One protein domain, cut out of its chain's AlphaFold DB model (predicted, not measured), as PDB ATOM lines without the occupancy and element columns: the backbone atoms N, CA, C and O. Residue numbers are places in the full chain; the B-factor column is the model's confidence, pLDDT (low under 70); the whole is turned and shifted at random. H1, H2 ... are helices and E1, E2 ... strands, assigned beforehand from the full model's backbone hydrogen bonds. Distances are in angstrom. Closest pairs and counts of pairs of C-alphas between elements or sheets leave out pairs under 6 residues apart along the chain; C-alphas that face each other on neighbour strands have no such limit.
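AT A GLANCE: This is residues 11 to 185 and 217 to 257 of the 261 residues of the protein "Epoxide hydrolase" of Kribbella qitaiheensis (UniProt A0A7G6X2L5). A strongly twisted sheet of five strands, with H6 in its curl on one face and H5 over the other, makes one end of the body, and the helices H1, H2 and H3 gather at the other end. Between them stands H8, with H7 folded back beside it as a helical hairpin, while H4 lies on the way from H3 to the sheet. The printed part has 216 residues, with eight named helices and five named strands in the order H1 H2 H3 H4 E1 E2 E3 H5 E4 H6 E5 H7 H8; its class is mixed, helices and strands. The mixed sheet runs E1 E2 E4 E3 E5, and the whole is compact, with a radius of gyration of the C-alphas of 17.4 A and spans of 53 by 38 by 34 A.

HOW THE PARTS SIT: Begin with E1, residues 76 to 81, and E2, residues 84 to 91, an antiparallel hairpin with N 79 and O 86 at 3.0 A. E4, residues 127 to 132, is antiparallel to E2, with N 89 and O 131 at 2.8 A. E3, residues 99 to 104, is parallel to E4, N 101 to O 128 being 2.8 A, and to E5, residues 168 to 171, N 102 to O 168 being 2.9 A. H5, residues 111 to 122, is over E4 and E3 at a height over the sheet of 8.5 A, its closest C-alphas to E4 being Leu 121 and Tyr 127, 6.7 A. On the opposite face the sheet curls round H6, residues 147 to 161, giving three layers, helices on both faces; C-alphas 81 and 154 come closest, 6.2 A. E3, H5, E4 form a right-handed strand-helix-strand unit, and E4, H6, E5 a right-handed split one, with E3 between its strands. The hub, H8, residues 242 to 255, grazes the sheet with residues 251 to 255 and touches H5, C-alphas 112 and 244 being closest at 5.5 A. It only just touches H4, residues 64 to 71, with 3 pairs within 8 A, closest C-alphas 67 and 247, 6.6 A. H7, residues 218 to 235, forms a hairpin with H8 at a shallow tilt of 23 degrees, closest C-alphas 222 and 249, 6.8 A. H1, residues 18 to 33, touches H3, residues 48 to 60, opposite ways at 27 degrees, closest C-alphas 25 and 59, 5.8 A. H2, residues 36 to 39, is close but not clearly touching H7. Each O i to N i+4 pair is within hydrogen-bond range in H1, H3, H4, H6, H7 and H8, and 6 of 8 in H5; H2 is too short for one.

IN THESE COORDINATES: Find C-alpha 18 at (-19.969, -5.305, 19.898), where H1 begins its 22.4 A. H7 measures 25.8 A, E2 22.2 A and H6 21.5 A. H8 ends at C-alpha 255, (-25.059, -14.279, 30.685).

THE WHOLE: The C-alphas of Gly 34 and Asp 97 are the farthest apart, 54.3 A. Residues 186 to 216 are not printed, and C-alphas 185 and 217 are 28.8 A apart across this cut. The link from E4 to H6 is long. Mean pLDDT of the printed part is 78.7; look for values under 70 at, among others, residues 35 to 48, 177 to 185 and 217 to 240.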
ATOM      1  N   GLU A  11     -16.682 -19.114  36.780       93.44
ATOM      2  CA  GLU A  11     -16.497 -17.679  36.604       93.44
ATOM      3  C   GLU A  11     -16.834 -17.280  35.163       93.44
ATOM      4  O   GLU A  11     -16.587 -18.017  34.201       93.44
ATOM      5  N   LEU A  12     -17.474 -16.124  35.026       90.31
ATOM      6  CA  LEU A  12     -17.869 -15.542  33.758       90.31
ATOM      7  C   LEU A  12     -17.188 -14.199  33.586       90.31
ATOM      8  O   LEU A  12     -17.203 -13.345  34.474       90.31
ATOM      9  N   ARG A  13     -16.691 -13.959  32.378       89.19
ATOM     10  CA  ARG A  13     -16.204 -12.640  32.009       89.19
ATOM     11  C   ARG A  13     -17.323 -11.829  31.374       89.19
ATOM     12  O   ARG A  13     -17.667 -12.052  30.212       89.19
ATOM     13  N   LEU A  14     -17.848 -10.840  32.098       91.50
ATOM     14  CA  LEU A  14     -18.807  -9.896  31.523       91.50
ATOM     15  C   LEU A  14     -18.106  -8.965  30.528       91.50
ATOM     16  O   LEU A  14     -17.552  -7.923  30.877       91.50
ATOM     17  N   ARG A  15     -18.122  -9.373  29.262       92.19
ATOM     18  CA  ARG A  15     -17.694  -8.553  28.134       92.19
ATOM     19  C   ARG A  15     -18.448  -8.984  26.889       92.19
ATOM     20  O   ARG A  15     -18.041  -9.921  26.206       92.19
ATOM     21  N   VAL A  16     -19.526  -8.279  26.581       91.06
ATOM     22  CA  VAL A  16     -20.375  -8.554  25.424       91.06
ATOM     23  C   VAL A  16     -19.702  -8.006  24.163       91.06
ATOM     24  O   VAL A  16     -19.497  -6.788  24.067       91.06
ATOM     25  N   PRO A  17     -19.361  -8.844  23.169       93.31
ATOM     26  CA  PRO A  17     -18.827  -8.371  21.897       93.31
ATOM     27  C   PRO A  17     -19.757  -7.356  21.226       93.31
ATOM     28  O   PRO A  17     -20.980  -7.458  21.291       93.31
ATOM     29  N   GLN A  18     -19.182  -6.354  20.558       93.38
ATOM     30  CA  GLN A  18     -19.969  -5.305  19.898       93.38
ATOM     31  C   GLN A  18     -20.928  -5.864  18.838       93.38
ATOM     32  O   GLN A  18     -22.070  -5.423  18.768       93.38
ATOM     33  N   ALA A  19     -20.505  -6.891  18.098       93.31
ATOM     34  CA  ALA A  19     -21.348  -7.562  17.113       93.31
ATOM     35  C   ALA A  19     -22.579  -8.248  17.737       93.31
ATOM     36  O   ALA A  19     -23.662  -8.209  17.157       93.31
ATOM     37  N   ASP A  20     -22.443  -8.836  18.931       90.56
ATOM     38  CA  ASP A  20     -23.552  -9.513  19.612       90.56
ATOM     39  C   ASP A  20     -24.568  -8.506  20.161       90.56
ATOM     40  O   ASP A  20     -25.779  -8.720  20.063       90.56
ATOM     41  N   LEU A  21     -24.086  -7.362  20.660       91.50
ATOM     42  CA  LEU A  21     -24.935  -6.244  21.068       91.50
ATOM     43  C   LEU A  21     -25.710  -5.657  19.876       91.50
ATOM     44  O   LEU A  21     -26.919  -5.447  19.954       91.50
ATOM     45  N   GLU A  22     -25.038  -5.441  18.746       91.81
ATOM     46  CA  GLU A  22     -25.681  -4.967  17.515       91.81
ATOM     47  C   GLU A  22     -26.709  -5.968  16.983       91.81
ATOM     48  O   GLU A  22     -27.800  -5.568  16.569       91.81
ATOM     49  N   SER A  23     -26.402  -7.266  17.048       88.75
ATOM     50  CA  SER A  23     -27.323  -8.354  16.702       88.75
ATOM     51  C   SER A  23     -28.573  -8.345  17.588       88.75
ATOM     52  O   SER A  23     -29.689  -8.464  17.073       88.75
ATOM     53  N   LEU A  24     -28.423  -8.137  18.903       86.19
ATOM     54  CA  LEU A  24     -29.558  -7.967  19.816       86.19
ATOM     55  C   LEU A  24     -30.417  -6.763  19.406       86.19
ATOM     56  O   LEU A  24     -31.625  -6.914  19.224       86.19
ATOM     57  N   TYR A  25     -29.817  -5.593  19.185       88.75
ATOM     58  CA  TYR A  25     -30.572  -4.398  18.794       88.75
ATOM     59  C   TYR A  25     -31.263  -4.541  17.435       88.75
ATOM     60  O   TYR A  25     -32.381  -4.056  17.265       88.75
ATOM     61  N   GLN A  26     -30.657  -5.233  16.469       88.25
ATOM     62  CA  GLN A  26     -31.315  -5.554  15.199       88.25
ATOM     63  C   GLN A  26     -32.536  -6.459  15.403       88.25
ATOM     64  O   GLN A  26     -33.583  -6.218  14.801       88.25
ATOM     65  N   ARG A  27     -32.435  -7.469  16.276       84.12
ATOM     66  CA  ARG A  27     -33.563  -8.350  16.618       84.12
ATOM     67  C   ARG A  27     -34.678  -7.591  17.329       84.12
ATOM     68  O   ARG A  27     -35.836  -7.807  16.992       84.12
ATOM     69  N   LEU A  28     -34.342  -6.697  18.258       81.38
ATOM     70  CA  LEU A  28     -35.317  -5.858  18.962       81.38
ATOM     71  C   LEU A  28     -36.036  -4.897  18.003       81.38
ATOM     72  O   LEU A  28     -37.260  -4.812  18.047       81.38
ATOM     73  N   ARG A  29     -35.308  -4.262  17.072       84.94
ATOM     74  CA  ARG A  29     -35.900  -3.444  15.993       84.94
ATOM     75  C   ARG A  29     -36.869  -4.253  15.142       84.94
ATOM     76  O   ARG A  29     -38.020  -3.870  15.001       84.94
ATOM     77  N   ALA A  30     -36.433  -5.408  14.642       81.75
ATOM     78  CA  ALA A  30     -37.282  -6.269  13.822       81.75
ATOM     79  C   ALA A  30     -38.518  -6.775  14.587       81.75
ATOM     80  O   ALA A  30     -39.597  -6.897  14.011       81.75
ATOM     81  N   PHE A  31     -38.368  -7.067  15.882       75.12
ATOM     82  CA  PHE A  31     -39.462  -7.496  16.749       75.12
ATOM     83  C   PHE A  31     -40.505  -6.391  16.955       75.12
ATOM     84  O   PHE A  31     -41.702  -6.674  16.866       75.12
ATOM     85  N   ARG A  32     -40.053  -5.149  17.164       74.69
ATOM     86  CA  ARG A  32     -40.901  -3.955  17.252       74.69
ATOM     87  C   ARG A  32     -41.602  -3.670  15.920       74.69
ATOM     88  O   ARG A  32     -42.827  -3.669  15.863       74.69
ATOM     89  N   ASP A  33     -40.837  -3.499  14.844       78.94
ATOM     90  CA  ASP A  33     -41.349  -3.077  13.533       78.94
ATOM     91  C   ASP A  33     -42.279  -4.130  12.905       78.94
ATOM     92  O   ASP A  33     -43.202  -3.802  12.161       78.94
ATOM     93  N   GLY A  34     -42.047  -5.412  13.207       71.75
ATOM     94  CA  GLY A  34     -42.849  -6.525  12.707       71.75
ATOM     95  C   GLY A  34     -44.150  -6.781  13.473       71.75
ATOM     96  O   GLY A  34     -44.885  -7.691  13.087       71.75
ATOM     97  N   GLY A  35     -44.426  -6.066  14.574       64.88
ATOM     98  CA  GLY A  35     -45.599  -6.310  15.429       64.88
ATOM     99  C   GLY A  35     -45.629  -7.710  16.061       64.88
ATOM    100  O   GLY A  35     -46.668  -8.173  16.535       64.88
ATOM    101  N   ALA A  36     -44.493  -8.417  16.059       60.59
ATOM    102  CA  ALA A  36     -44.390  -9.809  16.494       60.59
ATOM    103  C   ALA A  36     -44.647  -9.978  18.001       60.59
ATOM    104  O   ALA A  36     -44.927 -11.087  18.458       60.59
ATOM    105  N   TYR A  37     -44.604  -8.887  18.767       57.12
ATOM    106  CA  TYR A  37     -44.981  -8.871  20.173       57.12
ATOM    107  C   TYR A  37     -46.475  -9.175  20.396       57.12
ATOM    108  O   TYR A  37     -46.800  -9.846  21.372       57.12
ATOM    109  N   ILE A  38     -47.374  -8.799  19.472       53.66
ATOM    110  CA  ILE A  38     -48.811  -9.141  19.545       53.66
ATOM    111  C   ILE A  38     -48.982 -10.657  19.410       53.66
ATOM    112  O   ILE A  38     -49.687 -11.300  20.181       53.66
ATOM    113  N   ALA A  39     -48.263 -11.269  18.465       52.34
ATOM    114  CA  ALA A  39     -48.260 -12.722  18.295       52.34
ATOM    115  C   ALA A  39     -47.608 -13.460  19.481       52.34
ATOM    116  O   ALA A  39     -47.936 -14.618  19.736       52.34
ATOM    117  N   ALA A  40     -46.711 -12.793  20.214       54.47
ATOM    118  CA  ALA A  40     -46.142 -13.281  21.467       54.47
ATOM    119  C   ALA A  40     -47.058 -13.045  22.688       54.47
ATOM    120  O   ALA A  40     -46.678 -13.407  23.798       54.47
ATOM    121  N   GLY A  41     -48.247 -12.459  22.496       53.16
ATOM    122  CA  GLY A  41     -49.230 -12.210  23.551       53.16
ATOM    123  C   GLY A  41     -48.880 -11.055  24.490       53.16
ATOM    124  O   GLY A  41     -49.490 -10.958  25.554       53.16
ATOM    125  N   LEU A  42     -47.923 -10.185  24.129       54.31
ATOM    126  CA  LEU A  42     -47.561  -9.014  24.942       54.31
ATOM    127  C   LEU A  42     -48.760  -8.088  25.158       54.31
ATOM    128  O   LEU A  42     -48.930  -7.588  26.259       54.31
ATOM    129  N   ASP A  43     -49.639  -7.933  24.169       55.06
ATOM    130  CA  ASP A  43     -50.858  -7.114  24.247       55.06
ATOM    131  C   ASP A  43     -51.877  -7.600  25.296       55.06
ATOM    132  O   ASP A  43     -52.769  -6.850  25.688       55.06
ATOM    133  N   ARG A  44     -51.739  -8.843  25.771       54.59
ATOM    134  CA  ARG A  44     -52.556  -9.416  26.855       54.59
ATOM    135  C   ARG A  44     -51.962  -9.179  28.245       54.59
ATOM    136  O   ARG A  44     -52.609  -9.514  29.230       54.59
ATOM    137  N   ILE A  45     -50.729  -8.675  28.310       52.59
ATOM    138  CA  ILE A  45     -49.893  -8.629  29.519       52.59
ATOM    139  C   ILE A  45     -49.413  -7.198  29.822       52.59
ATOM    140  O   ILE A  45     -49.280  -6.827  30.983       52.59
ATOM    141  N   VAL A  46     -49.187  -6.386  28.790       58.09
ATOM    142  CA  VAL A  46     -48.822  -4.964  28.842       58.09
ATOM    143  C   VAL A  46     -49.648  -4.196  27.818       58.09
ATOM    144  O   VAL A  46     -49.846  -4.693  26.705       58.09
ATOM    145  N   PRO A  47     -50.062  -2.948  28.102       67.31
ATOM    146  CA  PRO A  47     -50.567  -2.074  27.066       67.31
ATOM    147  C   PRO A  47     -49.529  -1.917  25.971       67.31
ATOM    148  O   PRO A  47     -48.363  -1.605  26.216       67.31
ATOM    149  N   LEU A  48     -50.014  -2.062  24.749       68.31
ATOM    150  CA  LEU A  48     -49.259  -1.913  23.521       68.31
ATOM    151  C   LEU A  48     -48.318  -0.698  23.523       68.31
ATOM    152  O   LEU A  48     -47.126  -0.823  23.268       68.31
ATOM    153  N   ALA A  49     -48.856   0.462  23.906       72.56
ATOM    154  CA  ALA A  49     -48.120   1.720  23.930       72.56
ATOM    155  C   ALA A  49     -46.917   1.702  24.887       72.56
ATOM    156  O   ALA A  49     -45.907   2.337  24.607       72.56
ATOM    157  N   TYR A  50     -47.013   0.975  26.004       73.25
ATOM    158  CA  TYR A  50     -45.909   0.858  26.950       73.25
ATOM    159  C   TYR A  50     -44.813  -0.077  26.430       73.25
ATOM    160  O   TYR A  50     -43.629   0.234  26.543       73.25
ATOM    161  N   ALA A  51     -45.202  -1.205  25.830       71.50
ATOM    162  CA  ALA A  51     -44.251  -2.126  25.214       71.50
ATOM    163  C   ALA A  51     -43.480  -1.453  24.064       71.50
ATOM    164  O   ALA A  51     -42.260  -1.597  23.989       71.50
ATOM    165  N   ASP A  52     -44.174  -0.685  23.217       75.31
ATOM    166  CA  ASP A  52     -43.554   0.085  22.136       75.31
ATOM    167  C   ASP A  52     -42.577   1.139  22.682       75.31
ATOM    168  O   ASP A  52     -41.432   1.181  22.233       75.31
ATOM    169  N   ASP A  53     -42.978   1.925  23.691       80.88
ATOM    170  CA  ASP A  53     -42.120   2.940  24.328       80.88
ATOM    171  C   ASP A  53     -40.858   2.328  24.963       80.88
ATOM    172  O   ASP A  53     -39.751   2.850  24.805       80.88
ATOM    173  N   LEU A  54     -40.991   1.183  25.641       79.06
ATOM    174  CA  LEU A  54     -39.851   0.490  26.241       79.06
ATOM    175  C   LEU A  54     -38.902  -0.076  25.176       79.06
ATOM    176  O   LEU A  54     -37.684   0.041  25.324       79.06
ATOM    177  N   LEU A  55     -39.433  -0.673  24.103       78.69
ATOM    178  CA  LEU A  55     -38.625  -1.169  22.983       78.69
ATOM    179  C   LEU A  55     -37.920  -0.021  22.251       78.69
ATOM    180  O   LEU A  55     -36.750  -0.159  21.889       78.69
ATOM    181  N   ASP A  56     -38.594   1.116  22.076       85.00
ATOM    182  CA  ASP A  56     -38.012   2.333  21.512       85.00
ATOM    183  C   ASP A  56     -36.848   2.848  22.346       85.00
ATOM    184  O   ASP A  56     -35.753   3.091  21.823       85.00
ATOM    185  N   TYR A  57     -37.060   2.954  23.654       88.06
ATOM    186  CA  TYR A  57     -36.017   3.364  24.577       88.06
ATOM    187  C   TYR A  57     -34.844   2.375  24.575       88.06
ATOM    188  O   TYR A  57     -33.691   2.793  24.484       88.06
ATOM    189  N   TRP A  58     -35.108   1.067  24.580       86.81
ATOM    190  CA  TRP A  58     -34.052   0.051  24.576       86.81
ATOM    191  C   TRP A  58     -33.185   0.106  23.314       86.81
ATOM    192  O   TRP A  58     -31.969  -0.076  23.366       86.81
ATOM    193  N   VAL A  59     -33.796   0.382  22.167       85.69
ATOM    194  CA  VAL A  59     -33.100   0.421  20.878       85.69
ATOM    195  C   VAL A  59     -32.386   1.753  20.622       85.69
ATOM    196  O   VAL A  59     -31.387   1.769  19.890       85.69
ATOM    197  N   GLY A  60     -32.931   2.862  21.128       87.44
ATOM    198  CA  GLY A  60     -32.497   4.217  20.778       87.44
ATOM    199  C   GLY A  60     -31.868   5.033  21.909       87.44
ATOM    200  O   GLY A  60     -31.069   5.919  21.615       87.44
ATOM    201  N   GLY A  61     -32.217   4.761  23.168       88.69
ATOM    202  CA  GLY A  61     -31.808   5.553  24.337       88.69
ATOM    203  C   GLY A  61     -30.925   4.817  25.348       88.69
ATOM    204  O   GLY A  61     -30.106   5.452  26.002       88.69
ATOM    205  N   TYR A  62     -31.052   3.493  25.454       91.94
ATOM    206  CA  TYR A  62     -30.340   2.682  26.442       91.94
ATOM    207  C   TYR A  62     -28.862   2.437  26.079       91.94
ATOM    208  O   TYR A  62     -28.560   1.834  25.045       91.94
ATOM    209  N   ASP A  63     -27.932   2.822  26.963       93.88
ATOM    210  CA  ASP A  63     -26.488   2.585  26.796       93.88
ATOM    211  C   ASP A  63     -26.003   1.364  27.597       93.88
ATOM    212  O   ASP A  63     -25.488   1.489  28.713       93.88
ATOM    213  N   TRP A  64     -26.061   0.172  26.991       94.62
ATOM    214  CA  TRP A  64     -25.501  -1.048  27.596       94.62
ATOM    215  C   TRP A  64     -24.042  -0.874  28.038       94.62
ATOM    216  O   TRP A  64     -23.644  -1.432  29.057       94.62
ATOM    217  N   ARG A  65     -23.216  -0.096  27.323       95.25
ATOM    218  CA  ARG A  65     -21.787   0.031  27.657       95.25
ATOM    219  C   ARG A  65     -21.570   0.789  28.958       95.25
ATOM    220  O   ARG A  65     -20.584   0.514  29.641       95.25
ATOM    221  N   ALA A  66     -22.450   1.723  29.317       94.25
ATOM    222  CA  ALA A  66     -22.417   2.362  30.630       94.25
ATOM    223  C   ALA A  66     -22.655   1.350  31.754       94.25
ATOM    224  O   ALA A  66     -21.877   1.300  32.712       94.25
ATOM    225  N   HIS A  67     -23.660   0.496  31.595       94.06
ATOM    226  CA  HIS A  67     -24.022  -0.499  32.600       94.06
ATOM    227  C   HIS A  67     -23.056  -1.680  32.651       94.06
ATOM    228  O   HIS A  67     -22.705  -2.127  33.738       94.06
ATOM    229  N   GLU A  68     -22.537  -2.123  31.508       95.06
ATOM    230  CA  GLU A  68     -21.499  -3.149  31.427       95.06
ATOM    231  C   GLU A  68     -20.249  -2.734  32.206       95.06
ATOM    232  O   GLU A  68     -19.706  -3.540  32.956       95.06
ATOM    233  N   ARG A  69     -19.818  -1.465  32.109       94.19
ATOM    234  CA  ARG A  69     -18.695  -0.952  32.914       94.19
ATOM    235  C   ARG A  69     -18.987  -1.036  34.408       94.19
ATOM    236  O   ARG A  69     -18.121  -1.465  35.165       94.19
ATOM    237  N   ARG A  70     -20.193  -0.649  34.829       92.69
ATOM    238  CA  ARG A  70     -20.606  -0.723  36.237       92.69
ATOM    239  C   ARG A  70     -20.641  -2.171  36.733       92.69
ATOM    240  O   ARG A  70     -20.106  -2.452  37.797       92.69
ATOM    241  N   LEU A  71     -21.213  -3.082  35.951       93.75
ATOM    242  CA  LEU A  71     -21.294  -4.504  36.284       93.75
ATOM    243  C   LEU A  71     -19.917  -5.182  36.284       93.75
ATOM    244  O   LEU A  71     -19.649  -5.998  37.155       93.75
ATOM    245  N   SER A  72     -19.006  -4.782  35.391       92.12
ATOM    246  CA  SER A  72     -17.652  -5.352  35.302       92.12
ATOM    247  C   SER A  72     -16.779  -5.134  36.544       92.12
ATOM    248  O   SER A  72     -15.705  -5.723  36.642       92.12
ATOM    249  N   ALA A  73     -17.222  -4.295  37.487       90.38
ATOM    250  CA  ALA A  73     -16.580  -4.133  38.787       90.38
ATOM    251  C   ALA A  73     -16.786  -5.343  39.718       90.38
ATOM    252  O   ALA A  73     -16.105  -5.449  40.736       90.38
ATOM    253  N   TYR A  74     -17.708  -6.244  39.377       92.06
ATOM    254  CA  TYR A  74     -18.083  -7.389  40.194       92.06
ATOM    255  C   TYR A  74     -17.694  -8.700  39.513       92.06
ATOM    256  O   TYR A  74     -17.674  -8.809  38.288       92.06
ATOM    257  N   SER A  75     -17.408  -9.727  40.313       92.81
ATOM    258  CA  SER A  75     -17.189 -11.077  39.792       92.81
ATOM    259  C   SER A  75     -18.524 -11.733  39.451       92.81
ATOM    260  O   SER A  75     -19.423 -11.821  40.294       92.81
ATOM    261  N   HIS A  76     -18.626 -12.220  38.218       94.19
ATOM    262  CA  HIS A  76     -19.801 -12.899  37.690       94.19
ATOM    263  C   HIS A  76     -19.576 -14.403  37.684       94.19
ATOM    264  O   HIS A  76     -18.500 -14.880  37.334       94.19
ATOM    265  N   TYR A  77     -20.615 -15.149  38.027       95.25
ATOM    266  CA  TYR A  77     -20.567 -16.597  38.062       95.25
ATOM    267  C   TYR A  77     -21.814 -17.185  37.423       95.25
ATOM    268  O   TYR A  77     -22.872 -16.553  37.337       95.25
ATOM    269  N   SER A  78     -21.686 -18.430  36.989       92.12
ATOM    270  CA  SER A  78     -22.828 -19.237  36.602       92.12
ATOM    271  C   SER A  78     -22.722 -20.660  37.095       92.12
ATOM    272  O   SER A  78     -21.640 -21.185  37.351       92.12
ATOM    273  N   THR A  79     -23.873 -21.297  37.206       92.06
ATOM    274  CA  THR A  79     -23.971 -22.734  37.396       92.06
ATOM    275  C   THR A  79     -25.278 -23.240  36.791       92.06
ATOM    276  O   THR A  79     -26.069 -22.467  36.245       92.06
ATOM    277  N   GLU A  80     -25.494 -24.546  36.859       88.69
ATOM    278  CA  GLU A  80     -26.735 -25.180  36.432       88.69
ATOM    279  C   GLU A  80     -27.424 -25.828  37.634       88.69
ATOM    280  O   GLU A  80     -26.825 -26.650  38.335       88.69
ATOM    281  N   ILE A  81     -28.679 -25.458  37.880       83.38
ATOM    282  CA  ILE A  81     -29.495 -25.978  38.983       83.38
ATOM    283  C   ILE A  81     -30.748 -26.570  38.369       83.38
ATOM    284  O   ILE A  81     -31.528 -25.868  37.733       83.38
ATOM    285  N   SER A  82     -30.915 -27.884  38.512       83.94
ATOM    286  CA  SER A  82     -32.064 -28.608  37.950       83.94
ATOM    287  C   SER A  82     -32.272 -28.361  36.444       83.94
ATOM    288  O   SER A  82     -33.400 -28.213  35.984       83.94
ATOM    289  N   GLY A  83     -31.182 -28.296  35.669       81.00
ATOM    290  CA  GLY A  83     -31.224 -28.028  34.225       81.00
ATOM    291  C   GLY A  83     -31.376 -26.549  33.849       81.00
ATOM    292  O   GLY A  83     -31.363 -26.213  32.666       81.00
ATOM    293  N   GLN A  84     -31.515 -25.656  34.833       80.44
ATOM    294  CA  GLN A  84     -31.663 -24.222  34.622       80.44
ATOM    295  C   GLN A  84     -30.314 -23.516  34.769       80.44
ATOM    296  O   GLN A  84     -29.620 -23.679  35.772       80.44
ATOM    297  N   PHE A  85     -29.960 -22.692  33.781       83.00
ATOM    298  CA  PHE A  85     -28.822 -21.782  33.886       83.00
ATOM    299  C   PHE A  85     -29.106 -20.711  34.943       83.00
ATOM    300  O   PHE A  85     -30.110 -20.001  34.863       83.00
ATOM    301  N   VAL A  86     -28.202 -20.573  35.909       85.94
ATOM    302  CA  VAL A  86     -28.287 -19.579  36.980       85.94
ATOM    303  C   VAL A  86     -27.048 -18.705  36.930       85.94
ATOM    304  O   VAL A  86     -25.941 -19.190  37.137       85.94
ATOM    305  N   HIS A  87     -27.247 -17.414  36.672       91.44
ATOM    306  CA  HIS A  87     -26.216 -16.387  36.780       91.44
ATOM    307  C   HIS A  87     -26.359 -15.626  38.099       91.44
ATOM    308  O   HIS A  87     -27.472 -15.267  38.500       91.44
ATOM    309  N   PHE A  88     -25.229 -15.343  38.741       94.25
ATOM    310  CA  PHE A  88     -25.170 -14.581  39.981       94.25
ATOM    311  C   PHE A  88     -23.852 -13.811  40.102       94.25
ATOM    312  O   PHE A  88     -22.838 -14.186  39.512       94.25
ATOM    313  N   LEU A  89     -23.864 -12.738  40.889       96.00
ATOM    314  CA  LEU A  89     -22.655 -12.053  41.336       96.00
ATOM    315  C   LEU A  89     -22.253 -12.584  42.711       96.00
ATOM    316  O   LEU A  89     -23.116 -12.920  43.522       96.00
ATOM    317  N   HIS A  90     -20.953 -12.643  42.982       95.62
ATOM    318  CA  HIS A  90     -20.448 -13.048  44.292       95.62
ATOM    319  C   HIS A  90     -19.422 -12.038  44.806       95.62
ATOM    320  O   HIS A  90     -18.259 -12.036  44.397       95.62
ATOM    321  N   LEU A  91     -19.868 -11.185  45.725       95.25
ATOM    322  CA  LEU A  91     -19.061 -10.155  46.369       95.25
ATOM    323  C   LEU A  91     -18.491 -10.748  47.658       95.25
ATOM    324  O   LEU A  91     -19.166 -10.819  48.690       95.25
ATOM    325  N   ARG A  92     -17.250 -11.233  47.593       94.12
ATOM    326  CA  ARG A  92     -16.584 -11.836  48.751       94.12
ATOM    327  C   ARG A  92     -15.996 -10.748  49.642       94.12
ATOM    328  O   ARG A  92     -15.157  -9.972  49.193       94.12
ATOM    329  N   SER A  93     -16.357 -10.752  50.924       95.56
ATOM    330  CA  SER A  93     -15.599  -9.996  51.917       95.56
ATOM    331  C   SER A  93     -14.138 -10.455  51.987       95.56
ATOM    332  O   SER A  93     -13.824 -11.635  51.828       95.56
ATOM    333  N   VAL A  94     -13.254  -9.510  52.309       92.62
ATOM    334  CA  VAL A  94     -11.857  -9.767  52.692       92.62
ATOM    335  C   VAL A  94     -11.736 -10.522  54.019       92.62
ATOM    336  O   VAL A  94     -10.683 -11.085  54.310       92.62
ATOM    337  N   ARG A  95     -12.794 -10.515  54.839       94.50
ATOM    338  CA  ARG A  95     -12.881 -11.275  56.083       94.50
ATOM    339  C   ARG A  95     -13.310 -12.712  55.781       94.50
ATOM    340  O   ARG A  95     -14.425 -12.895  55.301       94.50
ATOM    341  N   PRO A  96     -12.490 -13.727  56.107       90.38
ATOM    342  CA  PRO A  96     -12.855 -15.127  55.879       90.38
ATOM    343  C   PRO A  96     -14.036 -15.612  56.733       90.38
ATOM    344  O   PRO A  96     -14.648 -16.617  56.402       90.38
ATOM    345  N   ASP A  97     -14.322 -14.926  57.843       91.94
ATOM    346  CA  ASP A  97     -15.409 -15.229  58.782       91.94
ATOM    347  C   ASP A  97     -16.673 -14.390  58.528       91.94
ATOM    348  O   ASP A  97     -17.571 -14.335  59.372       91.94
ATOM    349  N   ALA A  98     -16.734 -13.682  57.395       96.38
ATOM    350  CA  ALA A  98     -17.906 -12.911  57.020       96.38
ATOM    351  C   ALA A  98     -19.121 -13.828  56.815       96.38
ATOM    352  O   ALA A  98     -19.022 -14.941  56.304       96.38
ATOM    353  N   ARG A  99     -20.299 -13.342  57.207       95.81
ATOM    354  CA  ARG A  99     -21.543 -14.110  57.131       95.81
ATOM    355  C   ARG A  99     -22.018 -14.218  55.679       95.81
ATOM    356  O   ARG A  99     -22.146 -13.179  55.026       95.81
ATOM    357  N   PRO A 100     -22.307 -15.417  55.156       95.31
ATOM    358  CA  PRO A 100     -22.871 -15.546  53.820       95.31
ATOM    359  C   PRO A 100     -24.313 -15.033  53.778       95.31
ATOM    360  O   PRO A 100     -25.107 -15.294  54.685       95.31
ATOM    361  N   VAL A 101     -24.651 -14.305  52.717       94.12
ATOM    362  CA  VAL A 101     -25.994 -13.780  52.468       94.12
ATOM    363  C   VAL A 101     -26.374 -14.057  51.022       94.12
ATOM    364  O   VAL A 101     -25.684 -13.620  50.101       94.12
ATOM    365  N   LEU A 102     -27.502 -14.731  50.829       93.06
ATOM    366  CA  LEU A 102     -28.189 -14.783  49.549       93.06
ATOM    367  C   LEU A 102     -29.124 -13.575  49.452       93.06
ATOM    368  O   LEU A 102     -30.147 -13.515  50.137       93.06
ATOM    369  N   LEU A 103     -28.765 -12.601  48.622       91.44
ATOM    370  CA  LEU A 103     -29.518 -11.362  48.457       91.44
ATOM    371  C   LEU A 103     -30.221 -11.379  47.096       91.44
ATOM    372  O   LEU A 103     -29.572 -11.352  46.052       91.44
ATOM    373  N   THR A 104     -31.549 -11.469  47.107       85.31
ATOM    374  CA  THR A 104     -32.377 -11.525  45.892       85.31
ATOM    375  C   THR A 104     -33.092 -10.198  45.646       85.31
ATOM    376  O   THR A 104     -33.026  -9.288  46.466       85.31
ATOM    377  N   HIS A 105     -33.768 -10.074  44.507       78.06
ATOM    378  CA  HIS A 105     -34.593  -8.910  44.200       78.06
ATOM    379  C   HIS A 105     -36.048  -9.133  44.629       78.06
ATOM    380  O   HIS A 105     -36.610 -10.221  44.463       78.06
ATOM    381  N   ALA A 106     -36.643  -8.107  45.227       68.88
ATOM    382  CA  ALA A 106     -38.030  -8.041  45.632       68.88
ATOM    383  C   ALA A 106     -38.848  -7.387  44.529       68.88
ATOM    384  O   ALA A 106     -38.641  -6.250  44.123       68.88
ATOM    385  N   TRP A 107     -39.865  -8.097  44.079       62.34
ATOM    386  CA  TRP A 107     -40.644  -7.627  42.955       62.34
ATOM    387  C   TRP A 107     -41.491  -6.366  43.269       62.34
ATOM    388  O   TRP A 107     -42.061  -6.240  44.359       62.34
ATOM    389  N   PRO A 108     -41.624  -5.433  42.304       63.94
ATOM    390  CA  PRO A 108     -40.788  -5.322  41.110       63.94
ATOM    391  C   PRO A 108     -39.414  -4.695  41.421       63.94
ATOM    392  O   PRO A 108     -39.349  -3.559  41.887       63.94
ATOM    393  N   SER A 109     -38.329  -5.417  41.149       71.06
ATOM    394  CA  SER A 109     -36.964  -4.886  41.057       71.06
ATOM    395  C   SER A 109     -36.081  -5.877  40.292       71.06
ATOM    396  O   SER A 109     -36.555  -6.928  39.844       71.06
ATOM    397  N   GLY A 110     -34.824  -5.519  40.052       78.31
ATOM    398  CA  GLY A 110     -33.860  -6.342  39.340       78.31
ATOM    399  C   GLY A 110     -32.483  -6.343  39.994       78.31
ATOM    400  O   GLY A 110     -32.247  -5.786  41.060       78.31
ATOM    401  N   VAL A 111     -31.531  -6.983  39.317       86.19
ATOM    402  CA  VAL A 111     -30.156  -7.151  39.816       86.19
ATOM    403  C   VAL A 111     -29.458  -5.826  40.151       86.19
ATOM    404  O   VAL A 111     -28.639  -5.782  41.064       86.19
ATOM    405  N   MET A 112     -29.778  -4.746  39.432       89.31
ATOM    406  CA  MET A 112     -29.178  -3.432  39.669       89.31
ATOM    407  C   MET A 112     -29.646  -2.827  40.993       89.31
ATOM    408  O   MET A 112     -28.808  -2.335  41.744       89.31
ATOM    409  N   ASP A 113     -30.934  -2.955  41.318       87.88
ATOM    410  CA  ASP A 113     -31.494  -2.503  42.595       87.88
ATOM    411  C   ASP A 113     -30.865  -3.263  43.768       87.88
ATOM    412  O   ASP A 113     -30.485  -2.678  44.784       87.88
ATOM    413  N   VAL A 114     -30.649  -4.573  43.592       90.44
ATOM    414  CA  VAL A 114     -29.956  -5.399  44.589       90.44
ATOM    415  C   VAL A 114     -28.508  -4.974  44.764       90.44
ATOM    416  O   VAL A 114     -28.037  -4.923  45.895       90.44
ATOM    417  N   LEU A 115     -27.794  -4.641  43.685       92.50
ATOM    418  CA  LEU A 115     -26.425  -4.126  43.784       92.50
ATOM    419  C   LEU A 115     -26.374  -2.773  44.508       92.50
ATOM    420  O   LEU A 115     -25.472  -2.550  45.317       92.50
ATOM    421  N   ASP A 116     -27.348  -1.894  44.274       91.19
ATOM    422  CA  ASP A 116     -27.466  -0.622  44.996       91.19
ATOM    423  C   ASP A 116     -27.745  -0.829  46.493       91.19
ATOM    424  O   ASP A 116     -27.090  -0.213  47.344       91.19
ATOM    425  N   ALA A 117     -28.646  -1.749  46.842       89.44
ATOM    426  CA  ALA A 117     -28.911  -2.123  48.231       89.44
ATOM    427  C   ALA A 117     -27.703  -2.819  48.891       89.44
ATOM    428  O   ALA A 117     -27.369  -2.546  50.052       89.44
ATOM    429  N   ALA A 118     -27.006  -3.677  48.141       92.56
ATOM    430  CA  ALA A 118     -25.845  -4.440  48.588       92.56
ATOM    431  C   ALA A 118     -24.683  -3.544  49.015       92.56
ATOM    432  O   ALA A 118     -23.968  -3.906  49.949       92.56
ATOM    433  N   GLY A 119     -24.514  -2.362  48.409       91.31
ATOM    434  CA  GLY A 119     -23.380  -1.475  48.687       91.31
ATOM    435  C   GLY A 119     -23.211  -1.122  50.172       91.31
ATOM    436  O   GLY A 119     -22.088  -1.053  50.671       91.31
ATOM    437  N   ARG A 120     -24.309  -0.970  50.932       89.88
ATOM    438  CA  ARG A 120     -24.223  -0.724  52.389       89.88
ATOM    439  C   ARG A 120     -23.748  -1.952  53.158       89.88
ATOM    440  O   ARG A 120     -23.003  -1.796  54.120       89.88
ATOM    441  N   LEU A 121     -24.183  -3.147  52.755       91.44
ATOM    442  CA  LEU A 121     -23.784  -4.411  53.377       91.44
ATOM    443  C   LEU A 121     -22.323  -4.732  53.052       91.44
ATOM    444  O   LEU A 121     -21.551  -5.042  53.961       91.44
ATOM    445  N   GLU A 122     -21.929  -4.575  51.788       92.44
ATOM    446  CA  GLU A 122     -20.557  -4.740  51.307       92.44
ATOM    447  C   GLU A 122     -19.592  -3.831  52.078       92.44
ATOM    448  O   GLU A 122     -18.589  -4.307  52.611       92.44
ATOM    449  N   ALA A 123     -19.938  -2.548  52.247       93.06
ATOM    450  CA  ALA A 123     -19.113  -1.573  52.961       93.06
ATOM    451  C   ALA A 123     -18.837  -1.937  54.433       93.06
ATOM    452  O   ALA A 123     -17.864  -1.452  55.012       93.06
ATOM    453  N   THR A 124     -19.657  -2.791  55.057       93.56
ATOM    454  CA  THR A 124     -19.381  -3.273  56.421       93.56
ATOM    455  C   THR A 124     -18.239  -4.289  56.479       93.56
ATOM    456  O   THR A 124     -17.685  -4.517  57.555       93.56
ATOM    457  N   GLY A 125     -17.927  -4.954  55.360       94.00
ATOM    458  CA  GLY A 125     -16.992  -6.078  55.301       94.00
ATOM    459  C   GLY A 125     -17.442  -7.316  56.086       94.00
ATOM    460  O   GLY A 125     -16.671  -8.263  56.225       94.00
ATOM    461  N   ASN A 126     -18.663  -7.347  56.619       95.75
ATOM    462  CA  ASN A 126     -19.133  -8.440  57.472       95.75
ATOM    463  C   ASN A 126     -19.863  -9.546  56.708       95.75
ATOM    464  O   ASN A 126     -20.284 -10.512  57.345       95.75
ATOM    465  N   TYR A 127     -20.016  -9.410  55.385       96.44
ATOM    466  CA  TYR A 127     -20.844 -10.306  54.584       96.44
ATOM    467  C   TYR A 127     -20.164 -10.765  53.292       96.44
ATOM    468  O   TYR A 127     -19.523  -9.969  52.608       96.44
ATOM    469  N   HIS A 128     -20.345 -12.041  52.945       96.12
ATOM    470  CA  HIS A 128     -20.197 -12.520  51.570       96.12
ATOM    471  C   HIS A 128     -21.572 -12.427  50.907       96.12
ATOM    472  O   HIS A 128     -22.517 -13.037  51.402       96.12
ATOM    473  N   LEU A 129     -21.709 -11.654  49.830       96.88
ATOM    474  CA  LEU A 129     -23.004 -11.439  49.176       96.88
ATOM    475  C   LEU A 129     -23.081 -12.254  47.887       96.88
ATOM    476  O   LEU A 129     -22.275 -12.061  46.975       96.88
ATOM    477  N   VAL A 130     -24.068 -13.139  47.807       96.56
ATOM    478  CA  VAL A 130     -24.431 -13.896  46.607       96.56
ATOM    479  C   VAL A 130     -25.700 -13.269  46.044       96.56
ATOM    480  O   VAL A 130     -26.731 -13.261  46.712       96.56
ATOM    481  N   ILE A 131     -25.617 -12.713  44.834       95.56
ATOM    482  CA  ILE A 131     -26.677 -11.906  44.217       95.56
ATOM    483  C   ILE A 131     -27.114 -12.558  42.902       95.56
ATOM    484  O   ILE A 131     -26.483 -12.337  41.864       95.56
ATOM    485  N   PRO A 132     -28.173 -13.381  42.898       91.38
ATOM    486  CA  PRO A 132     -28.713 -13.940  41.668       91.38
ATOM    487  C   PRO A 132     -29.297 -12.856  40.765       91.38
ATOM    488  O   PRO A 132     -29.921 -11.904  41.228       91.38
ATOM    489  N   SER A 133     -29.144 -13.011  39.450       85.94
ATOM    490  CA  SER A 133     -29.773 -12.083  38.495       85.94
ATOM    491  C   SER A 133     -31.221 -12.423  38.164       85.94
ATOM    492  O   SER A 133     -31.918 -11.611  37.562       85.94
ATOM    493  N   ILE A 134     -31.679 -13.610  38.559       78.44
ATOM    494  CA  ILE A 134     -33.081 -14.013  38.453       78.44
ATOM    495  C   ILE A 134     -33.772 -13.870  39.808       78.44
ATOM    496  O   ILE A 134     -33.128 -13.935  40.855       78.44
ATOM    497  N   ALA A 135     -35.091 -13.683  39.771       74.25
ATOM    498  CA  ALA A 135     -35.896 -13.566  40.979       74.25
ATOM    499  C   ALA A 135     -35.846 -14.866  41.775       74.25
ATOM    500  O   ALA A 135     -35.724 -15.943  41.184       74.25
ATOM    501  N   TRP A 136     -36.081 -14.782  43.084       76.38
ATOM    502  CA  TRP A 136     -36.263 -15.955  43.942       76.38
ATOM    503  C   TRP A 136     -37.190 -17.009  43.317       76.38
ATOM    504  O   TRP A 136     -36.833 -18.181  43.234       76.38
ATOM    505  N   THR A 137     -38.364 -16.582  42.844       68.19
ATOM    506  CA  THR A 137     -39.416 -17.454  42.298       68.19
ATOM    507  C   THR A 137     -39.143 -17.947  40.880       68.19
ATOM    508  O   THR A 137     -39.823 -18.855  40.408       68.19
ATOM    509  N   ALA A 138     -38.161 -17.368  40.185       71.75
ATOM    510  CA  ALA A 138     -37.821 -17.751  38.818       71.75
ATOM    511  C   ALA A 138     -36.958 -19.022  38.759       71.75
ATOM    512  O   ALA A 138     -36.809 -19.611  37.688       71.75
ATOM    513  N   LEU A 139     -36.386 -19.455  39.887       74.12
ATOM    514  CA  LEU A 139     -35.671 -20.721  39.970       74.12
ATOM    515  C   LEU A 139     -36.671 -21.858  40.180       74.12
ATOM    516  O   LEU A 139     -37.326 -21.928  41.218       74.12
ATOM    517  N   ALA A 140     -36.783 -22.764  39.210       69.88
ATOM    518  CA  ALA A 140     -37.726 -23.873  39.309       69.88
ATOM    519  C   ALA A 140     -37.337 -24.875  40.403       69.88
ATOM    520  O   ALA A 140     -38.239 -25.435  41.023       69.88
ATOM    521  N   GLY A 141     -36.029 -25.059  40.629       71.56
ATOM    522  CA  GLY A 141     -35.454 -25.999  41.589       71.56
ATOM    523  C   GLY A 141     -35.761 -27.475  41.301       71.56
ATOM    524  O   GLY A 141     -36.429 -27.799  40.312       71.56
ATOM    525  N   PRO A 142     -35.269 -28.399  42.144       77.00
ATOM    526  CA  PRO A 142     -35.497 -29.828  41.961       77.00
ATOM    527  C   PRO A 142     -36.983 -30.188  42.137       77.00
ATOM    528  O   PRO A 142     -37.716 -29.490  42.840       77.00
ATOM    529  N   PRO A 143     -37.468 -31.273  41.503       74.69
ATOM    530  CA  PRO A 143     -38.872 -31.661  41.587       74.69
ATOM    531  C   PRO A 143     -39.277 -32.089  43.008       74.69
ATOM    532  O   PRO A 143     -38.513 -32.743  43.713       74.69
ATOM    533  N   GLY A 144     -40.530 -31.796  43.377       69.94
ATOM    534  CA  GLY A 144     -41.137 -32.154  44.667       69.94
ATOM    535  C   GLY A 144     -41.456 -30.936  45.543       69.94
ATOM    536  O   GLY A 144     -40.658 -30.018  45.651       69.94
ATOM    537  N   GLY A 145     -42.631 -30.921  46.178       68.50
ATOM    538  CA  GLY A 145     -43.081 -29.791  47.004       68.50
ATOM    539  C   GLY A 145     -43.734 -28.648  46.212       68.50
ATOM    540  O   GLY A 145     -44.002 -28.776  45.015       68.50
ATOM    541  N   SER A 146     -44.035 -27.543  46.901       68.50
ATOM    542  CA  SER A 146     -44.625 -26.341  46.296       68.50
ATOM    543  C   SER A 146     -43.602 -25.571  45.449       68.50
ATOM    544  O   SER A 146     -42.398 -25.722  45.677       68.50
ATOM    545  N   PRO A 147     -44.029 -24.722  44.490       65.94
ATOM    546  CA  PRO A 147     -43.113 -23.937  43.660       65.94
ATOM    547  C   PRO A 147     -42.048 -23.177  44.459       65.94
ATOM    548  O   PRO A 147     -40.867 -23.278  44.145       65.94
ATOM    549  N   SER A 148     -42.442 -22.509  45.547       67.94
ATOM    550  CA  SER A 148     -41.519 -21.801  46.440       67.94
ATOM    551  C   SER A 148     -40.562 -22.730  47.185       67.94
ATOM    552  O   SER A 148     -39.411 -22.360  47.401       67.94
ATOM    553  N   GLY A 149     -41.018 -23.926  47.576       69.94
ATOM    554  CA  GLY A 149     -40.170 -24.936  48.214       69.94
ATOM    555  C   GLY A 149     -39.102 -25.470  47.265       69.94
ATOM    556  O   GLY A 149     -37.949 -25.632  47.663       69.94
ATOM    557  N   ARG A 150     -39.446 -25.660  45.987       77.12
ATOM    558  CA  ARG A 150     -38.460 -26.033  44.970       77.12
ATOM    559  C   ARG A 150     -37.449 -24.915  44.736       77.12
ATOM    560  O   ARG A 150     -36.254 -25.192  44.753       77.12
ATOM    561  N   SER A 151     -37.894 -23.662  44.584       78.19
ATOM    562  CA  SER A 151     -36.982 -22.515  44.467       78.19
ATOM    563  C   SER A 151     -36.012 -22.458  45.644       78.19
ATOM    564  O   SER A 151     -34.809 -22.368  45.424       78.19
ATOM    565  N   ALA A 152     -36.517 -22.595  46.877       81.44
ATOM    566  CA  ALA A 152     -35.695 -22.634  48.085       81.44
ATOM    567  C   ALA A 152     -34.631 -23.738  48.022       81.44
ATOM    568  O   ALA A 152     -33.462 -23.458  48.245       81.44
ATOM    569  N   ALA A 153     -35.014 -24.963  47.647       81.88
ATOM    570  CA  ALA A 153     -34.076 -26.076  47.498       81.88
ATOM    571  C   ALA A 153     -33.027 -25.830  46.398       81.88
ATOM    572  O   ALA A 153     -31.876 -26.233  46.534       81.88
ATOM    573  N   GLY A 154     -33.404 -25.154  45.311       86.94
ATOM    574  CA  GLY A 154     -32.456 -24.745  44.278       86.94
ATOM    575  C   GLY A 154     -31.460 -23.697  44.784       86.94
ATOM    576  O   GLY A 154     -30.267 -23.801  44.517       86.94
ATOM    577  N   TRP A 155     -31.923 -22.701  45.536       88.69
ATOM    578  CA  TRP A 155     -31.041 -21.706  46.149       88.69
ATOM    579  C   TRP A 155     -30.116 -22.318  47.199       88.69
ATOM    580  O   TRP A 155     -28.952 -21.936  47.286       88.69
ATOM    581  N   ASP A 156     -30.606 -23.307  47.937       89.38
ATOM    582  CA  ASP A 156     -29.813 -24.062  48.901       89.38
ATOM    583  C   ASP A 156     -28.692 -24.866  48.228       89.38
ATOM    584  O   ASP A 156     -27.551 -24.847  48.687       89.38
ATOM    585  N   ASP A 157     -28.976 -25.482  47.075       91.25
ATOM    586  CA  ASP A 157     -27.966 -26.136  46.233       91.25
ATOM    587  C   ASP A 157     -26.902 -25.131  45.752       91.25
ATOM    588  O   ASP A 157     -25.704 -25.399  45.847       91.25
ATOM    589  N   LEU A 158     -27.305 -23.926  45.323       92.69
ATOM    590  CA  LEU A 158     -26.350 -22.864  44.972       92.69
ATOM    591  C   LEU A 158     -25.418 -22.520  46.142       92.69
ATOM    592  O   LEU A 158     -24.198 -22.489  45.970       92.69
ATOM    593  N   MET A 159     -25.987 -22.239  47.315       92.56
ATOM    594  CA  MET A 159     -25.221 -21.816  48.490       92.56
ATOM    595  C   MET A 159     -24.307 -22.936  48.996       92.56
ATOM    596  O   MET A 159     -23.129 -22.691  49.266       92.56
ATOM    597  N   SER A 160     -24.788 -24.180  48.986       91.56
ATOM    598  CA  SER A 160     -23.998 -25.370  49.325       91.56
ATOM    599  C   SER A 160     -22.790 -25.541  48.399       91.56
ATOM    600  O   SER A 160     -21.675 -25.783  48.863       91.56
ATOM    601  N   ARG A 161     -22.953 -25.342  47.082       93.19
ATOM    602  CA  ARG A 161     -21.837 -25.398  46.111       93.19
ATOM    603  C   ARG A 161     -20.781 -24.317  46.340       93.19
ATOM    604  O   ARG A 161     -19.628 -24.502  45.957       93.19
ATOM    605  N   LEU A 162     -21.162 -23.196  46.949       93.31
ATOM    606  CA  LEU A 162     -20.244 -22.126  47.345       93.31
ATOM    607  C   LEU A 162     -19.572 -22.385  48.706       93.31
ATOM    608  O   LEU A 162     -18.708 -21.601  49.102       93.31
ATOM    609  N   GLY A 163     -19.920 -23.481  49.389       92.62
ATOM    610  CA  GLY A 163     -19.406 -23.843  50.711       92.62
ATOM    611  C   GLY A 163     -20.116 -23.130  51.864       92.62
ATOM    612  O   GLY A 163     -19.524 -22.963  52.930       92.62
ATOM    613  N   TYR A 164     -21.347 -22.665  51.647       89.38
ATOM    614  CA  TYR A 164     -22.147 -21.960  52.645       89.38
ATOM    615  C   TYR A 164     -23.266 -22.855  53.176       89.38
ATOM    616  O   TYR A 164     -24.384 -22.821  52.669       89.38
ATOM    617  N   ASP A 165     -22.955 -23.624  54.221       82.50
ATOM    618  CA  ASP A 165     -23.921 -24.501  54.907       82.50
ATOM    619  C   ASP A 165     -24.940 -23.707  55.746       82.50
ATOM    620  O   ASP A 165     -26.073 -24.138  55.952       82.50
ATOM    621  N   GLU A 166     -24.540 -22.526  56.227       85.38
ATOM    622  CA  GLU A 166     -25.400 -21.576  56.930       85.38
ATOM    623  C   GLU A 166     -25.284 -20.199  56.272       85.38
ATOM    624  O   GLU A 166     -24.187 -19.673  56.062       85.38
ATOM    625  N   TYR A 167     -26.427 -19.597  55.952       88.94
ATOM    626  CA  TYR A 167     -26.497 -18.287  55.314       88.94
ATOM    627  C   TYR A 167     -27.770 -17.545  55.718       88.94
ATOM    628  O   TYR A 167     -28.771 -18.141  56.118       88.94
ATOM    629  N   GLN A 168     -27.732 -16.218  55.615       90.25
ATOM    630  CA  GLN A 168     -28.930 -15.387  55.716       90.25
ATOM    631  C   GLN A 168     -29.534 -15.184  54.327       90.25
ATOM    632  O   GLN A 168     -28.831 -15.232  53.318       90.25
ATOM    633  N   VAL A 169     -30.832 -14.912  54.276       86.31
ATOM    634  CA  VAL A 169     -31.511 -14.510  53.044       86.31
ATOM    635  C   VAL A 169     -32.034 -13.097  53.232       86.31
ATOM    636  O   VAL A 169     -32.438 -12.736  54.333       86.31
ATOM    637  N   GLY A 170     -31.993 -12.297  52.175       86.25
ATOM    638  CA  GLY A 170     -32.523 -10.942  52.186       86.25
ATOM    639  C   GLY A 170     -33.008 -10.494  50.815       86.25
ATOM    640  O   GLY A 170     -32.842 -11.210  49.823       86.25
ATOM    641  N   ASP A 171     -33.549  -9.280  50.758       85.25
ATOM    642  CA  ASP A 171     -33.889  -8.603  49.507       85.25
ATOM    643  C   ASP A 171     -33.465  -7.122  49.491       85.25
ATOM    644  O   ASP A 171     -33.020  -6.567  50.498       85.25
ATOM    645  N   ASP A 172     -33.565  -6.478  48.331       83.50
ATOM    646  CA  ASP A 172     -33.203  -5.073  48.103       83.50
ATOM    647  C   ASP A 172     -34.123  -4.056  48.798       83.50
ATOM    648  O   ASP A 172     -33.761  -2.883  48.905       83.50
ATOM    649  N   ARG A 173     -35.285  -4.475  49.314       79.44
ATOM    650  CA  ARG A 173     -36.255  -3.579  49.967       79.44
ATOM    651  C   ARG A 173     -36.175  -3.608  51.484       79.44
ATOM    652  O   ARG A 173     -36.255  -2.562  52.125       79.44
ATOM    653  N   HIS A 174     -36.039  -4.794  52.056       79.19
ATOM    654  CA  HIS A 174     -36.085  -5.032  53.497       79.19
ATOM    655  C   HIS A 174     -34.737  -5.519  54.050       79.19
ATOM    656  O   HIS A 174     -34.603  -5.716  55.257       79.19
ATOM    657  N   GLY A 175     -33.718  -5.677  53.199       82.50
ATOM    658  CA  GLY A 175     -32.376  -6.079  53.606       82.50
ATOM    659  C   GLY A 175     -32.317  -7.527  54.097       82.50
ATOM    660  O   GLY A 175     -33.089  -8.378  53.669       82.50
ATOM    661  N   ILE A 176     -31.383  -7.815  55.006       82.19
ATOM    662  CA  ILE A 176     -31.114  -9.174  55.523       82.19
ATOM    663  C   ILE A 176     -32.112  -9.663  56.584       82.19
ATOM    664  O   ILE A 176     -32.024 -10.807  57.022       82.19
ATOM    665  N   ASP A 177     -33.040  -8.801  57.002       67.19
ATOM    666  CA  ASP A 177     -34.164  -9.166  57.870       67.19
ATOM    667  C   ASP A 177     -35.391  -9.596  57.044       67.19
ATOM    668  O   ASP A 177     -36.429  -9.977  57.594       67.19
ATOM    669  N   ALA A 178     -35.283  -9.549  55.712       62.19
ATOM    670  CA  ALA A 178     -36.319 -10.034  54.828       62.19
ATOM    671  C   ALA A 178     -36.372 -11.560  54.889       62.19
ATOM    672  O   ALA A 178     -35.434 -12.262  54.518       62.19
ATOM    673  N   THR A 179     -37.530 -12.107  55.243       54.59
ATOM    674  CA  THR A 179     -37.893 -13.388  54.637       54.59
ATOM    675  C   THR A 179     -38.064 -13.080  53.148       54.59
ATOM    676  O   THR A 179     -38.844 -12.164  52.874       54.59
ATOM    677  N   PRO A 180     -37.347 -13.740  52.207       52.72
ATOM    678  CA  PRO A 180     -37.381 -13.367  50.791       52.72
ATOM    679  C   PRO A 180     -38.836 -13.144  50.402       52.72
ATOM    680  O   PRO A 180     -39.677 -13.970  50.775       52.72
ATOM    681  N   ALA A 181     -39.124 -12.003  49.762       44.59
ATOM    682  CA  ALA A 181     -40.453 -11.391  49.603       44.59
ATOM    683  C   ALA A 181     -41.584 -12.328  49.109       44.59
ATOM    684  O   ALA A 181     -42.760 -11.969  49.149       44.59
ATOM    685  N   TYR A 182     -41.231 -13.551  48.712       49.50
ATOM    686  CA  TYR A 182     -42.074 -14.632  48.227       49.50
ATOM    687  C   TYR A 182     -41.829 -15.963  48.955       49.50
ATOM    688  O   TYR A 182     -41.823 -17.032  48.340       49.50
ATOM    689  N   THR A 183     -41.652 -15.934  50.278       42.12
ATOM    690  CA  THR A 183     -41.890 -17.122  51.109       42.12
ATOM    691  C   THR A 183     -43.349 -17.491  50.970       42.12
ATOM    692  O   THR A 183     -44.176 -16.892  51.655       42.12
ATOM    693  N   GLU A 184     -43.623 -18.423  50.051       43.66
ATOM    694  CA  GLU A 184     -44.919 -19.038  49.772       43.66
ATOM    695  C   GLU A 184     -46.065 -18.095  50.148       43.66
ATOM    696  O   GLU A 184     -46.567 -18.121  51.279       43.66
ATOM    697  N   VAL A 185     -46.437 -17.192  49.236       41.44
ATOM    698  CA  VAL A 185     -47.699 -16.471  49.403       41.44
ATOM    699  C   VAL A 185     -48.795 -17.510  49.197       41.44
ATOM    700  O   VAL A 185     -49.309 -17.702  48.099       41.44
ATOM    701  N   ARG A 217     -38.039 -19.996  23.019       40.19
ATOM    702  CA  ARG A 217     -37.851 -18.636  22.438       40.19
ATOM    703  C   ARG A 217     -37.518 -17.541  23.464       40.19
ATOM    704  O   ARG A 217     -38.360 -16.800  23.959       40.19
ATOM    705  N   GLN A 218     -36.208 -17.410  23.681       53.88
ATOM    706  CA  GLN A 218     -35.555 -16.634  24.739       53.88
ATOM    707  C   GLN A 218     -35.770 -15.111  24.698       53.88
ATOM    708  O   GLN A 218     -35.681 -14.487  25.742       53.88
ATOM    709  N   VAL A 219     -36.068 -14.488  23.548       46.44
ATOM    710  CA  VAL A 219     -36.313 -13.028  23.511       46.44
ATOM    711  C   VAL A 219     -37.715 -12.715  24.016       46.44
ATOM    712  O   VAL A 219     -37.884 -11.845  24.856       46.44
ATOM    713  N   SER A 220     -38.717 -13.441  23.519       44.56
ATOM    714  CA  SER A 220     -40.117 -13.195  23.856       44.56
ATOM    715  C   SER A 220     -40.360 -13.439  25.334       44.56
ATOM    716  O   SER A 220     -40.890 -12.552  25.975       44.56
ATOM    717  N   ALA A 221     -39.899 -14.563  25.892       49.44
ATOM    718  CA  ALA A 221     -40.027 -14.839  27.322       49.44
ATOM    719  C   ALA A 221     -39.328 -13.762  28.170       49.44
ATOM    720  O   ALA A 221     -39.962 -13.155  29.014       49.44
ATOM    721  N   LEU A 222     -38.068 -13.428  27.886       50.34
ATOM    722  CA  LEU A 222     -37.313 -12.419  28.637       50.34
ATOM    723  C   LEU A 222     -37.978 -11.025  28.590       50.34
ATOM    724  O   LEU A 222     -38.197 -10.399  29.627       50.34
ATOM    725  N   VAL A 223     -38.382 -10.579  27.394       48.59
ATOM    726  CA  VAL A 223     -39.161  -9.348  27.192       48.59
ATOM    727  C   VAL A 223     -40.509  -9.436  27.917       48.59
ATOM    728  O   VAL A 223     -40.908  -8.464  28.540       48.59
ATOM    729  N   LEU A 224     -41.179 -10.592  27.914       51.66
ATOM    730  CA  LEU A 224     -42.454 -10.835  28.599       51.66
ATOM    731  C   LEU A 224     -42.324 -10.777  30.131       51.66
ATOM    732  O   LEU A 224     -43.150 -10.121  30.754       51.66
ATOM    733  N   SER A 225     -41.299 -11.385  30.751       51.62
ATOM    734  CA  SER A 225     -41.086 -11.309  32.216       51.62
ATOM    735  C   SER A 225     -40.911  -9.889  32.683       51.62
ATOM    736  O   SER A 225     -41.409  -9.517  33.741       51.62
ATOM    737  N   THR A 226     -40.177  -9.099  31.912       50.91
ATOM    738  CA  THR A 226     -39.771  -7.779  32.365       50.91
ATOM    739  C   THR A 226     -40.733  -6.694  31.909       50.91
ATOM    740  O   THR A 226     -40.936  -5.731  32.639       50.91
ATOM    741  N   ALA A 227     -41.420  -6.874  30.782       51.09
ATOM    742  CA  ALA A 227     -42.595  -6.076  30.451       51.09
ATOM    743  C   ALA A 227     -43.712  -6.306  31.482       51.09
ATOM    744  O   ALA A 227     -44.309  -5.339  31.940       51.09
ATOM    745  N   LEU A 228     -43.922  -7.548  31.938       53.28
ATOM    746  CA  LEU A 228     -44.808  -7.859  33.065       53.28
ATOM    747  C   LEU A 228     -44.304  -7.230  34.380       53.28
ATOM    748  O   LEU A 228     -45.104  -6.688  35.141       53.28
ATOM    749  N   LEU A 229     -42.993  -7.268  34.650       52.34
ATOM    750  CA  LEU A 229     -42.371  -6.620  35.816       52.34
ATOM    751  C   LEU A 229     -42.641  -5.110  35.827       52.34
ATOM    752  O   LEU A 229     -43.014  -4.546  36.851       52.34
ATOM    753  N   ALA A 230     -42.484  -4.471  34.672       52.66
ATOM    754  CA  ALA A 230     -42.580  -3.030  34.529       52.66
ATOM    755  C   ALA A 230     -44.030  -2.528  34.405       52.66
ATOM    756  O   ALA A 230     -44.348  -1.453  34.903       52.66
ATOM    757  N   TRP A 231     -44.937  -3.330  33.841       56.44
ATOM    758  CA  TRP A 231     -46.383  -3.091  33.899       56.44
ATOM    759  C   TRP A 231     -46.903  -3.073  35.321       56.44
ATOM    760  O   TRP A 231     -47.549  -2.124  35.754       56.44
ATOM    761  N   ASN A 232     -46.585  -4.123  36.071       49.94
ATOM    762  CA  ASN A 232     -47.077  -4.223  37.426       49.94
ATOM    763  C   ASN A 232     -46.451  -3.164  38.341       49.94
ATOM    764  O   ASN A 232     -47.097  -2.705  39.276       49.94
ATOM    765  N   ALA A 233     -45.241  -2.691  38.037       48.50
ATOM    766  CA  ALA A 233     -44.680  -1.525  38.710       48.50
ATOM    767  C   ALA A 233     -45.509  -0.243  38.517       48.50
ATOM    768  O   ALA A 233     -45.598   0.563  39.445       48.50
ATOM    769  N   GLN A 234     -46.174  -0.075  37.367       48.06
ATOM    770  CA  GLN A 234     -47.107   1.036  37.136       48.06
ATOM    771  C   GLN A 234     -48.420   0.874  37.907       48.06
ATOM    772  O   GLN A 234     -48.997   1.875  38.330       48.06
ATOM    773  N   LEU A 235     -48.873  -0.364  38.132       44.94
ATOM    774  CA  LEU A 235     -50.049  -0.645  38.965       44.94
ATOM    775  C   LEU A 235     -49.798  -0.333  40.450       44.94
ATOM    776  O   LEU A 235     -50.737  -0.024  41.178       44.94
ATOM    777  N   VAL A 236     -48.532  -0.336  40.881       41.97
ATOM    778  CA  VAL A 236     -48.123  -0.084  42.271       41.97
ATOM    779  C   VAL A 236     -47.244   1.167  42.393       41.97
ATOM    780  O   VAL A 236     -46.334   1.182  43.200       41.97
ATOM    781  N   ASN A 237     -47.479   2.238  41.625       48.97
ATOM    782  CA  ASN A 237     -46.876   3.571  41.851       48.97
ATOM    783  C   ASN A 237     -45.340   3.592  42.098       48.97
ATOM    784  O   ASN A 237     -44.834   4.471  42.802       48.97
ATOM    785  N   LEU A 238     -44.594   2.623  41.556       51.56
ATOM    786  CA  LEU A 238     -43.148   2.518  41.730       51.56
ATOM    787  C   LEU A 238     -42.465   3.184  40.536       51.56
ATOM    788  O   LEU A 238     -42.671   2.797  39.386       51.56
ATOM    789  N   ASP A 239     -41.653   4.198  40.829       60.12
ATOM    790  CA  ASP A 239     -40.771   4.882  39.880       60.12
ATOM    791  C   ASP A 239     -39.623   3.935  39.491       60.12
ATOM    792  O   ASP A 239     -38.536   3.975  40.064       60.12
ATOM    793  N   VAL A 240     -39.906   2.974  38.603       66.69
ATOM    794  CA  VAL A 240     -38.917   1.983  38.159       66.69
ATOM    795  C   VAL A 240     -37.958   2.616  37.165       66.69
ATOM    796  O   VAL A 240     -38.355   3.071  36.088       66.69
ATOM    797  N   ASP A 241     -36.675   2.565  37.508       79.75
ATOM    798  CA  ASP A 241     -35.589   2.985  36.637       79.75
ATOM    799  C   ASP A 241     -35.520   2.073  35.393       79.75
ATOM    800  O   ASP A 241     -35.212   0.877  35.463       79.75
ATOM    801  N   ARG A 242     -35.817   2.655  34.224       81.62
ATOM    802  CA  ARG A 242     -35.794   1.961  32.926       81.62
ATOM    803  C   ARG A 242     -34.409   1.411  32.602       81.62
ATOM    804  O   ARG A 242     -34.312   0.342  32.002       81.62
ATOM    805  N   ASP A 243     -33.348   2.104  32.994       88.56
ATOM    806  CA  ASP A 243     -31.984   1.662  32.733       88.56
ATOM    807  C   ASP A 243     -31.630   0.452  33.598       88.56
ATOM    808  O   ASP A 243     -31.068  -0.524  33.093       88.56
ATOM    809  N   ALA A 244     -32.011   0.460  34.877       84.75
ATOM    810  CA  ALA A 244     -31.844  -0.684  35.774       84.75
ATOM    811  C   ALA A 244     -32.583  -1.927  35.243       84.75
ATOM    812  O   ALA A 244     -32.007  -3.019  35.149       84.75
ATOM    813  N   LEU A 245     -33.827  -1.728  34.804       80.38
ATOM    814  CA  LEU A 245     -34.682  -2.749  34.206       80.38
ATOM    815  C   LEU A 245     -34.049  -3.379  32.954       80.38
ATOM    816  O   LEU A 245     -33.872  -4.600  32.873       80.38
ATOM    817  N   LEU A 246     -33.689  -2.543  31.976       84.88
ATOM    818  CA  LEU A 246     -33.097  -2.983  30.712       84.88
ATOM    819  C   LEU A 246     -31.702  -3.586  30.902       84.88
ATOM    820  O   LEU A 246     -31.299  -4.468  30.139       84.88
ATOM    821  N   THR A 247     -30.984  -3.176  31.946       89.38
ATOM    822  CA  THR A 247     -29.707  -3.783  32.333       89.38
ATOM    823  C   THR A 247     -29.882  -5.205  32.827       89.38
ATOM    824  O   THR A 247     -29.177  -6.092  32.345       89.38
ATOM    825  N   GLY A 248     -30.837  -5.457  33.725       82.69
ATOM    826  CA  GLY A 248     -31.141  -6.817  34.179       82.69
ATOM    827  C   GLY A 248     -31.530  -7.736  33.018       82.69
ATOM    828  O   GLY A 248     -31.023  -8.853  32.909       82.69
ATOM    829  N   LEU A 249     -32.350  -7.226  32.098       78.31
ATOM    830  CA  LEU A 249     -32.738  -7.910  30.863       78.31
ATOM    831  C   LEU A 249     -31.551  -8.261  29.974       78.31
ATOM    832  O   LEU A 249     -31.350  -9.418  29.602       78.31
ATOM    833  N   THR A 250     -30.762  -7.252  29.621       85.25
ATOM    834  CA  THR A 250     -29.636  -7.413  28.702       85.25
ATOM    835  C   THR A 250     -28.579  -8.339  29.310       85.25
ATOM    836  O   THR A 250     -28.032  -9.194  28.612       85.25
ATOM    837  N   LEU A 251     -28.359  -8.259  30.628       86.12
ATOM    838  CA  LEU A 251     -27.492  -9.184  31.353       86.12
ATOM    839  C   LEU A 251     -28.020 -10.619  31.295       86.12
ATOM    840  O   LEU A 251     -27.264 -11.518  30.948       86.12
ATOM    841  N   ALA A 252     -29.300 -10.849  31.589       78.81
ATOM    842  CA  ALA A 252     -29.888 -12.185  31.544       78.81
ATOM    843  C   ALA A 252     -29.854 -12.794  30.129       78.81
ATOM    844  O   ALA A 252     -29.599 -13.992  29.982       78.81
ATOM    845  N   TRP A 253     -30.020 -11.972  29.086       79.81
ATOM    846  CA  TRP A 253     -29.837 -12.391  27.696       79.81
ATOM    847  C   TRP A 253     -28.414 -12.899  27.438       79.81
ATOM    848  O   TRP A 253     -28.233 -14.019  26.951       79.81
ATOM    849  N   PHE A 254     -27.398 -12.100  27.774       84.94
ATOM    850  CA  PHE A 254     -26.013 -12.426  27.439       84.94
ATOM    851  C   PHE A 254     -25.352 -13.409  28.399       84.94
ATOM    852  O   PHE A 254     -24.494 -14.160  27.952       84.94
ATOM    853  N   ALA A 255     -25.742 -13.470  29.674       81.31
ATOM    854  CA  ALA A 255     -25.059 -14.279  30.685       81.31
ATOM    855  C   ALA A 255     -24.942 -15.759  30.290       81.31
ATOM    856  O   ALA A 255     -23.890 -16.361  30.480       81.31
ATOM    857  N   SER A 256     -25.981 -16.323  29.667       74.94
ATOM    858  CA  SER A 256     -25.975 -17.713  29.176       74.94
ATOM    859  C   SER A 256     -25.090 -17.952  27.942       74.94
ATOM    860  O   SER A 256     -24.826 -19.098  27.582       74.94
ATOM    861  N   GLN A 257     -24.645 -16.876  27.292       80.06
ATOM    862  CA  GLN A 257     -23.844 -16.866  26.066       80.06
ATOM    863  C   GLN A 257     -22.382 -16.473  26.329       80.06
ATOM    864  O   GLN A 257     -21.544 -16.604  25.437       80.06
TER     865      GLN A 257